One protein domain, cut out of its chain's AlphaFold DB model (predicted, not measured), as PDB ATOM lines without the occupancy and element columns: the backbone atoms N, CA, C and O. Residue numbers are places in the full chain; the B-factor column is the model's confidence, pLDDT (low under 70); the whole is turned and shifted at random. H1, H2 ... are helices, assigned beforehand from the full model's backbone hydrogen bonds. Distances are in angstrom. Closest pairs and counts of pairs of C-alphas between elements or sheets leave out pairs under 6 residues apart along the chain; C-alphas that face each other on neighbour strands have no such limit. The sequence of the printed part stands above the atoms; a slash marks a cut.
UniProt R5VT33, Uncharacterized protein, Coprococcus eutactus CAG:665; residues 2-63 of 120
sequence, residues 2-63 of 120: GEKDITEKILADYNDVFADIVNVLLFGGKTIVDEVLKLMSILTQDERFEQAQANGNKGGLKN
ATOM      1  N   GLY A   2      91.076 204.405  71.078       64.94
ATOM      2  CA  GLY A   2      92.050 204.991  72.006       64.94
ATOM      3  C   GLY A   2      93.340 205.380  71.287       64.94
ATOM      4  O   GLY A   2      93.703 204.756  70.290       64.94
ATOM      5  N   GLU A   3      93.990 206.437  71.762       65.94
ATOM      6  CA  GLU A   3      95.287 206.882  71.261       65.94
ATOM      7  C   GLU A   3      96.344 205.806  71.555       65.94
ATOM      8  O   GLU A   3      96.498 205.387  72.700       65.94
ATOM      9  N   LYS A   4      97.018 205.309  70.511       68.19
ATOM     10  CA  LYS A   4      98.025 204.243  70.634       68.19
ATOM     11  C   LYS A   4      99.297 204.769  71.306       68.19
ATOM     12  O   LYS A   4      99.797 205.829  70.911       68.19
ATOM     13  N   ASP A   5      99.823 204.004  72.262       80.94
ATOM     14  CA  ASP A   5     101.087 204.273  72.963       80.94
ATOM     15  C   ASP A   5     102.264 204.354  71.965       80.94
ATOM     16  O   ASP A   5     102.234 203.737  70.896       80.94
ATOM     17  N   ILE A   6     103.316 205.118  72.289       77.38
ATOM     18  CA  ILE A   6     104.515 205.272  71.439       77.38
ATOM     19  C   ILE A   6     105.103 203.900  71.075       77.38
ATOM     20  O   ILE A   6     105.528 203.686  69.942       77.38
ATOM     21  N   THR A   7     105.056 202.951  72.008       70.38
ATOM     22  CA  THR A   7     105.532 201.579  71.808       70.38
ATOM     23  C   THR A   7     104.688 200.828  70.776       70.38
ATOM     24  O   THR A   7     105.235 200.138  69.919       70.38
ATOM     25  N   GLU A   8     103.362 200.992  70.804       71.38
ATOM     26  CA  GLU A   8     102.464 200.384  69.814       71.38
ATOM     27  C   GLU A   8     102.662 200.974  68.417       71.38
ATOM     28  O   GLU A   8     102.574 200.241  67.435       71.38
ATOM     29  N   LYS A   9     102.946 202.282  68.312       72.25
ATOM     30  CA  LYS A   9     103.273 202.921  67.025       72.25
ATOM     31  C   LYS A   9     104.549 202.328  66.433       72.25
ATOM     32  O   LYS A   9     104.534 201.876  65.297       72.25
ATOM     33  N   ILE A  10     105.602 202.235  67.243       72.38
ATOM     34  CA  ILE A  10     106.885 201.660  66.825       72.38
ATOM     35  C   ILE A  10     106.713 200.194  66.404       72.38
ATOM     36  O   ILE A  10     107.215 199.791  65.361       72.38
ATOM     37  N   LEU A  11     105.984 199.385  67.179       68.69
ATOM     38  CA  LEU A  11     105.726 197.985  66.825       68.69
ATOM     39  C   LEU A  11     104.898 197.846  65.541       68.69
ATOM     40  O   LEU A  11     105.159 196.939  64.751       68.69
ATOM     41  N   ALA A  12     103.933 198.739  65.309       65.19
ATOM     42  CA  ALA A  12     103.156 198.759  64.074       65.19
ATOM     43  C   ALA A  12     104.024 199.093  62.848       65.19
ATOM     44  O   ALA A  12     103.823 198.487  61.796       65.19
ATOM     45  N   ASP A  13     105.019 199.973  62.993       69.88
ATOM     46  CA  ASP A  13     105.950 200.338  61.916       69.88
ATOM     47  C   ASP A  13     106.878 199.173  61.512       69.88
ATOM     48  O   ASP A  13     107.346 199.110  60.376       69.88
ATOM     49  N   TYR A  14     107.120 198.213  62.416       70.00
ATOM     50  CA  TYR A  14     107.946 197.022  62.160       70.00
ATOM     51  C   TYR A  14     107.152 195.768  61.774       70.00
ATOM     52  O   TYR A  14     107.749 194.698  61.626       70.00
ATOM     53  N   ASN A  15     105.831 195.866  61.603       67.75
ATOM     54  CA  ASN A  15     104.979 194.710  61.315       67.75
ATOM     55  C   ASN A  15     105.437 193.942  60.060       67.75
ATOM     56  O   ASN A  15     105.465 192.714  60.069       67.75
ATOM     57  N   ASP A  16     105.890 194.653  59.025       67.81
ATOM     58  CA  ASP A  16     106.404 194.046  57.793       67.81
ATOM     59  C   ASP A  16     107.709 193.266  58.029       67.81
ATOM     60  O   ASP A  16     107.855 192.142  57.558       67.81
ATOM     61  N   VAL A  17     108.631 193.813  58.831       74.06
ATOM     62  CA  VAL A  17     109.897 193.142  59.183       74.06
ATOM     63  C   VAL A  17     109.632 191.899  60.033       74.06
ATOM     64  O   VAL A  17     110.261 190.858  59.843       74.06
ATOM     65  N   PHE A  18     108.687 191.991  60.970       72.69
ATOM     66  CA  PHE A  18     108.274 190.858  61.789       72.69
ATOM     67  C   PHE A  18     107.614 189.763  60.942       72.69
ATOM     68  O   PHE A  18     107.970 188.590  61.078       72.69
ATOM     69  N   ALA A  19     106.706 190.139  60.036       70.00
ATOM     70  CA  ALA A  19     106.085 189.215  59.097       70.00
ATOM     71  C   ALA A  19     107.147 188.513  58.242       70.00
ATOM     72  O   ALA A  19     107.135 187.289  58.171       70.00
ATOM     73  N   ASP A  20     108.118 189.242  57.688       69.88
ATOM     74  CA  ASP A  20     109.206 188.665  56.890       69.88
ATOM     75  C   ASP A  20     110.044 187.650  57.683       69.88
ATOM     76  O   ASP A  20     110.305 186.548  57.195       69.88
ATOM     77  N   ILE A  21     110.418 187.968  58.929       76.94
ATOM     78  CA  ILE A  21     111.163 187.047  59.805       76.94
ATOM     79  C   ILE A  21     110.366 185.763  60.037       76.94
ATOM     80  O   ILE A  21     110.902 184.663  59.897       76.94
ATOM     81  N   VAL A  22     109.086 185.884  60.385       71.62
ATOM     82  CA  VAL A  22     108.246 184.723  60.685       71.62
ATOM     83  C   VAL A  22     107.971 183.901  59.422       71.62
ATOM     84  O   VAL A  22     108.085 182.675  59.453       71.62
ATOM     85  N   ASN A  23     107.688 184.557  58.298       73.38
ATOM     86  CA  ASN A  23     107.452 183.923  57.003       73.38
ATOM     87  C   ASN A  23     108.684 183.128  56.541       73.38
ATOM     88  O   ASN A  23     108.561 181.977  56.122       73.38
ATOM     89  N   VAL A  24     109.889 183.694  56.666       75.94
ATOM     90  CA  VAL A  24     111.140 183.015  56.292       75.94
ATOM     91  C   VAL A  24     111.475 181.879  57.257       75.94
ATOM     92  O   VAL A  24     111.720 180.758  56.809       75.94
ATOM     93  N   LEU A  25     111.484 182.141  58.567       75.31
ATOM     94  CA  LEU A  25     111.982 181.180  59.556       75.31
ATOM     95  C   LEU A  25     110.997 180.046  59.850       75.31
ATOM     96  O   LEU A  25     111.437 178.920  60.079       75.31
ATOM     97  N   LEU A  26     109.690 180.322  59.866       72.12
ATOM     98  CA  LEU A  26     108.674 179.333  60.244       72.12
ATOM     99  C   LEU A  26     107.931 178.744  59.042       72.12
ATOM    100  O   LEU A  26     107.514 177.590  59.101       72.12
ATOM    101  N   PHE A  27     107.788 179.501  57.951       71.50
ATOM    102  CA  PHE A  27     106.976 179.107  56.792       71.50
ATOM    103  C   PHE A  27     107.790 178.952  55.500       71.50
ATOM    104  O   PHE A  27     107.226 178.867  54.409       71.50
ATOM    105  N   GLY A  28     109.122 178.878  55.603       68.44
ATOM    106  CA  GLY A  28     110.004 178.606  54.465       68.44
ATOM    107  C   GLY A  28     109.917 179.659  53.357       68.44
ATOM    108  O   GLY A  28     110.060 179.329  52.181       68.44
ATOM    109  N   GLY A  29     109.635 180.909  53.725       64.81
ATOM    110  CA  GLY A  29     109.467 182.035  52.807       64.81
ATOM    111  C   GLY A  29     108.045 182.216  52.275       64.81
ATOM    112  O   GLY A  29     107.830 183.093  51.442       64.81
ATOM    113  N   LYS A  30     107.073 181.421  52.736       64.94
ATOM    114  CA  LYS A  30     105.652 181.641  52.437       64.94
ATOM    115  C   LYS A  30     105.024 182.568  53.466       64.94
ATOM    116  O   LYS A  30     105.389 182.518  54.639       64.94
ATOM    117  N   THR A  31     104.072 183.395  53.048       71.12
ATOM    118  CA  THR A  31     103.428 184.315  53.984       71.12
ATOM    119  C   THR A  31     102.423 183.576  54.871       71.12
ATOM    120  O   THR A  31     101.669 182.723  54.400       71.12
ATOM    121  N   ILE A  32     102.403 183.891  56.173       73.94
ATOM    122  CA  ILE A  32     101.435 183.336  57.142       73.94
ATOM    123  C   ILE A  32     100.003 183.481  56.624       73.94
ATOM    124  O   ILE A  32      99.182 182.578  56.774       73.94
ATOM    125  N   VAL A  33      99.707 184.627  56.011       75.00
ATOM    126  CA  VAL A  33      98.385 184.950  55.476       75.00
ATOM    127  C   VAL A  33      97.985 183.991  54.359       75.00
ATOM    128  O   VAL A  33      96.854 183.506  54.372       75.00
ATOM    129  N   ASP A  34      98.899 183.642  53.453       76.25
ATOM    130  CA  ASP A  34      98.615 182.705  52.364       76.25
ATOM    131  C   ASP A  34      98.302 181.294  52.900       76.25
ATOM    132  O   ASP A  34      97.331 180.664  52.473       76.25
ATOM    133  N   GLU A  35      99.064 180.803  53.886       78.12
ATOM    134  CA  GLU A  35      98.817 179.483  54.490       78.12
ATOM    135  C   GLU A  35      97.502 179.450  55.295       78.12
ATOM    136  O   GLU A  35      96.744 178.481  55.208       78.12
ATOM    137  N   VAL A  36      97.170 180.526  56.019       82.19
ATOM    138  CA  VAL A  36      95.889 180.635  56.741       82.19
ATOM    139  C   VAL A  36      94.711 180.675  55.770       82.19
ATOM    140  O   VAL A  36      93.742 179.938  55.956       82.19
ATOM    141  N   LEU A  37      94.787 181.482  54.709       82.69
ATOM    142  CA  LEU A  37      93.738 181.557  53.689       82.69
ATOM    143  C   LEU A  37      93.562 180.218  52.958       82.69
ATOM    144  O   LEU A  37      92.435 179.818  52.671       82.69
ATOM    145  N   LYS A  38      94.654 179.489  52.702       82.62
ATOM    146  CA  LYS A  38      94.601 178.165  52.074       82.62
ATOM    147  C   LYS A  38      93.945 177.130  52.986       82.62
ATOM    148  O   LYS A  38      93.104 176.353  52.537       82.62
ATOM    149  N   LEU A  39      94.289 177.141  54.274       85.25
ATOM    150  CA  LEU A  39      93.632 176.296  55.269       85.25
ATOM    151  C   LEU A  39      92.132 176.613  55.350       85.25
ATOM    152  O   LEU A  39      91.315 175.694  55.357       85.25
ATOM    153  N   MET A  40      91.762 177.896  55.364       83.06
ATOM    154  CA  MET A  40      90.361 178.322  55.359       83.06
ATOM    155  C   MET A  40      89.623 177.864  54.099       83.06
ATOM    156  O   MET A  40      88.526 177.329  54.240       83.06
ATOM    157  N   SER A  41      90.219 177.988  52.907       87.38
ATOM    158  CA  SER A  41      89.655 177.477  51.644       87.38
ATOM    159  C   SER A  41      89.263 176.000  51.766       87.38
ATOM    160  O   SER A  41      88.115 175.633  51.528       87.38
ATOM    161  N   ILE A  42      90.180 175.163  52.267       87.81
ATOM    162  CA  ILE A  42      89.955 173.718  52.421       87.81
ATOM    163  C   ILE A  42      88.882 173.420  53.476       87.81
ATOM    164  O   ILE A  42      87.987 172.612  53.234       87.81
ATOM    165  N   LEU A  43      88.967 174.049  54.654       88.12
ATOM    166  CA  LEU A  43      88.060 173.764  55.773       88.12
ATOM    167  C   LEU A  43      86.629 174.240  55.516       88.12
ATOM    168  O   LEU A  43      85.682 173.617  55.991       88.12
ATOM    169  N   THR A  44      86.475 175.350  54.796       88.94
ATOM    170  CA  THR A  44      85.165 175.954  54.508       88.94
ATOM    171  C   THR A  44      84.598 175.540  53.156       88.94
ATOM    172  O   THR A  44      83.421 175.787  52.908       88.94
ATOM    173  N   GLN A  45      85.409 174.903  52.301       86.00
ATOM    174  CA  GLN A  45      85.095 174.654  50.890       86.00
ATOM    175  C   GLN A  45      84.694 175.945  50.152       86.00
ATOM    176  O   GLN A  45      83.840 175.931  49.267       86.00
ATOM    177  N   ASP A  46      85.297 177.073  50.539       85.50
ATOM    178  CA  ASP A  46      85.029 178.392  49.972       85.50
ATOM    179  C   ASP A  46      86.250 178.894  49.194       85.50
ATOM    180  O   ASP A  46      87.209 179.447  49.740       85.50
ATOM    181  N   GLU A  47      86.184 178.735  47.876       85.69
ATOM    182  CA  GLU A  47      87.252 179.118  46.947       85.69
ATOM    183  C   GLU A  47      87.551 180.631  46.954       85.69
ATOM    184  O   GLU A  47      88.584 181.071  46.437       85.69
ATOM    185  N   ARG A  48      86.692 181.470  47.559       83.12
ATOM    186  CA  ARG A  48      86.937 182.919  47.658       83.12
ATOM    187  C   ARG A  48      88.204 183.242  48.453       83.12
ATOM    188  O   ARG A  48      88.815 184.278  48.185       83.12
ATOM    189  N   PHE A  49      88.612 182.379  49.388       83.06
ATOM    190  CA  PHE A  49      89.851 182.553  50.157       83.06
ATOM    191  C   PHE A  49      91.113 182.326  49.311       83.06
ATOM    192  O   PHE A  49      92.118 182.997  49.532       83.06
ATOM    193  N   GLU A  50      91.063 181.464  48.292       77.69
ATOM    194  CA  GLU A  50      92.158 181.305  47.321       77.69
ATOM    195  C   GLU A  50      92.212 182.466  46.331       77.69
ATOM    196  O   GLU A  50      93.281 182.993  46.025       77.69
ATOM    197  N   GLN A  51      91.050 182.939  45.876       74.44
ATOM    198  CA  GLN A  51      90.972 184.101  44.985       74.44
ATOM    199  C   GLN A  51      91.530 185.374  45.628       74.44
ATOM    200  O   GLN A  51      92.022 186.255  44.924       74.44
ATOM    201  N   ALA A  52      91.464 185.477  46.957       72.56
ATOM    202  CA  ALA A  52      92.104 186.563  47.679       72.56
ATOM    203  C   ALA A  52      93.627 186.572  47.439       72.56
ATOM    204  O   ALA A  52      94.178 187.650  47.212       72.56
ATOM    205  N   GLN A  53      94.272 185.397  47.369       67.31
ATOM    206  CA  GLN A  53      95.723 185.216  47.181       67.31
ATOM    207  C   GLN A  53      96.201 185.519  45.749       67.31
ATOM    208  O   GLN A  53      97.248 186.140  45.560       67.31
ATOM    209  N   ALA A  54      95.418 185.124  44.737       60.75
ATOM    210  CA  ALA A  54      95.868 184.896  43.355       60.75
ATOM    211  C   ALA A  54      96.518 186.081  42.601       60.75
ATOM    212  O   ALA A  54      97.179 185.856  41.592       60.75
ATOM    213  N   ASN A  55      96.384 187.327  43.070       55.84
ATOM    214  CA  ASN A  55      96.860 188.514  42.342       55.84
ATOM    215  C   ASN A  55      97.973 189.297  43.060       55.84
ATOM    216  O   ASN A  55      98.226 190.455  42.729       55.84
ATOM    217  N   GLY A  56      98.607 188.739  44.098       51.41
ATOM    218  CA  GLY A  56      99.789 189.363  44.705       51.41
ATOM    219  C   GLY A  56     100.913 189.430  43.674       51.41
ATOM    220  O   GLY A  56     101.269 188.402  43.102       51.41
ATOM    221  N   ASN A  57     101.479 190.615  43.417       47.62
ATOM    222  CA  ASN A  57     102.755 190.718  42.700       47.62
ATOM    223  C   ASN A  57     103.767 189.720  43.292       47.62
ATOM    224  O   ASN A  57     103.630 189.328  44.450       47.62
ATOM    225  N   LYS A  58     104.786 189.329  42.507       43.34
ATOM    226  CA  LYS A  58     105.928 188.508  42.959       43.34
ATOM    227  C   LYS A  58     106.372 188.949  44.368       43.34
ATOM    228  O   LYS A  58     107.058 189.958  44.494       43.34
ATOM    229  N   GLY A  59     105.912 188.234  45.398       53.28
ATOM    230  CA  GLY A  59     105.941 188.704  46.788       53.28
ATOM    231  C   GLY A  59     104.787 188.221  47.682       53.28
ATOM    232  O   GLY A  59     104.976 188.184  48.890       53.28
ATOM    233  N   GLY A  60     103.648 187.792  47.119       54.69
ATOM    234  CA  GLY A  60     102.501 187.314  47.917       54.69
ATOM    235  C   GLY A  60     101.788 188.443  48.676       54.69
ATOM    236  O   GLY A  60     102.167 189.607  48.547       54.69
ATOM    237  N   LEU A  61     100.726 188.123  49.422       59.59
ATOM    238  CA  LEU A  61     100.089 189.084  50.334       59.59
ATOM    239  C   LEU A  61     100.869 189.110  51.644       59.59
ATOM    240  O   LEU A  61     101.060 188.068  52.276       59.59
ATOM    241  N   LYS A  62     101.317 190.290  52.061       62.28
ATOM    242  CA  LYS A  62     102.153 190.455  53.255       62.28
ATOM    243  C   LYS A  62     101.346 190.368  54.541       62.28
ATOM    244  O   LYS A  62     101.831 189.855  55.547       62.28
ATOM    245  N   ASN A  63     100.113 190.874  54.519       67.00
ATOM    246  CA  ASN A  63      99.263 190.973  55.697       67.00
ATOM    247  C   ASN A  63      97.764 190.939  55.334       67.00
ATOM    248  O   ASN A  63      97.366 190.997  54.172       67.00
TER     249      ASN A  63
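Overview. This is residues 2 to 63 of the 120 residues of an uncharacterized protein of Coprococcus eutactus CAG:665 (UniProt R5VT33). Two longer helices, H2 and H3, meet at a corner in an open chain of helices; short H4 folds back on H3 as a helical hairpin at one end, and H1 sticks out beyond H2 at the other with its residues 6 to 11. After H4, residues 54 to 63 form a loop that turns back toward the beginning of H3. The printed part has 62 residues, with four named helices in the order H1, H2, H3, H4 and no named strand; the class is all helix. It is loose, with a radius of gyration of the C-alphas of 14.2 A and spans of 41 by 29 by 21 A.

Along the chain. H2, residues 15 to 27, measures 16.4 A from first to last C-alpha. H3, residues 32 to 44, measures 18.1 A, from C-alpha 32 at (101.435, 183.336, 57.142). H4 has residues 48 to 53 and ends with C-alpha 53 at (95.723, 185.216, 47.181). H1 has residues 6 to 13 and begins with C-alpha 6 at (104.515, 205.272, 71.439).

Arrangement. H2 and H3 only just touch, with 3 pairs of C-alphas within 8 A, through residues 19 to 23 of H2 and residue 32 of H3 alone. Their closest C-alphas, those of Asn 23 and Ile 32, are 6.0 A apart. They run the same way at a steep tilt of 65 degrees. H3 and H4 touch as a hairpin, opposite ways at a shallow tilt of 19 degrees; their closest C-alphas, those of Ser 41 and Phe 49, are 5.3 A apart. H1 and H2 meet only through their link. H1 is apart from H3 and H4, and H2 from H4. Each O i to N i+4 pair is within hydrogen-bond range in H1, H2 and H3, and 1 of 2 in H4.

Size, cuts and confidence. The C-alphas of Ile 6 and Gln 45, the two farthest apart, are 41.7 A apart. The printed part has no cut, and its three links between helices are tight. The mean pLDDT of the printed part is 72.1; 23 residues are under 70, among them residues 53 to 63.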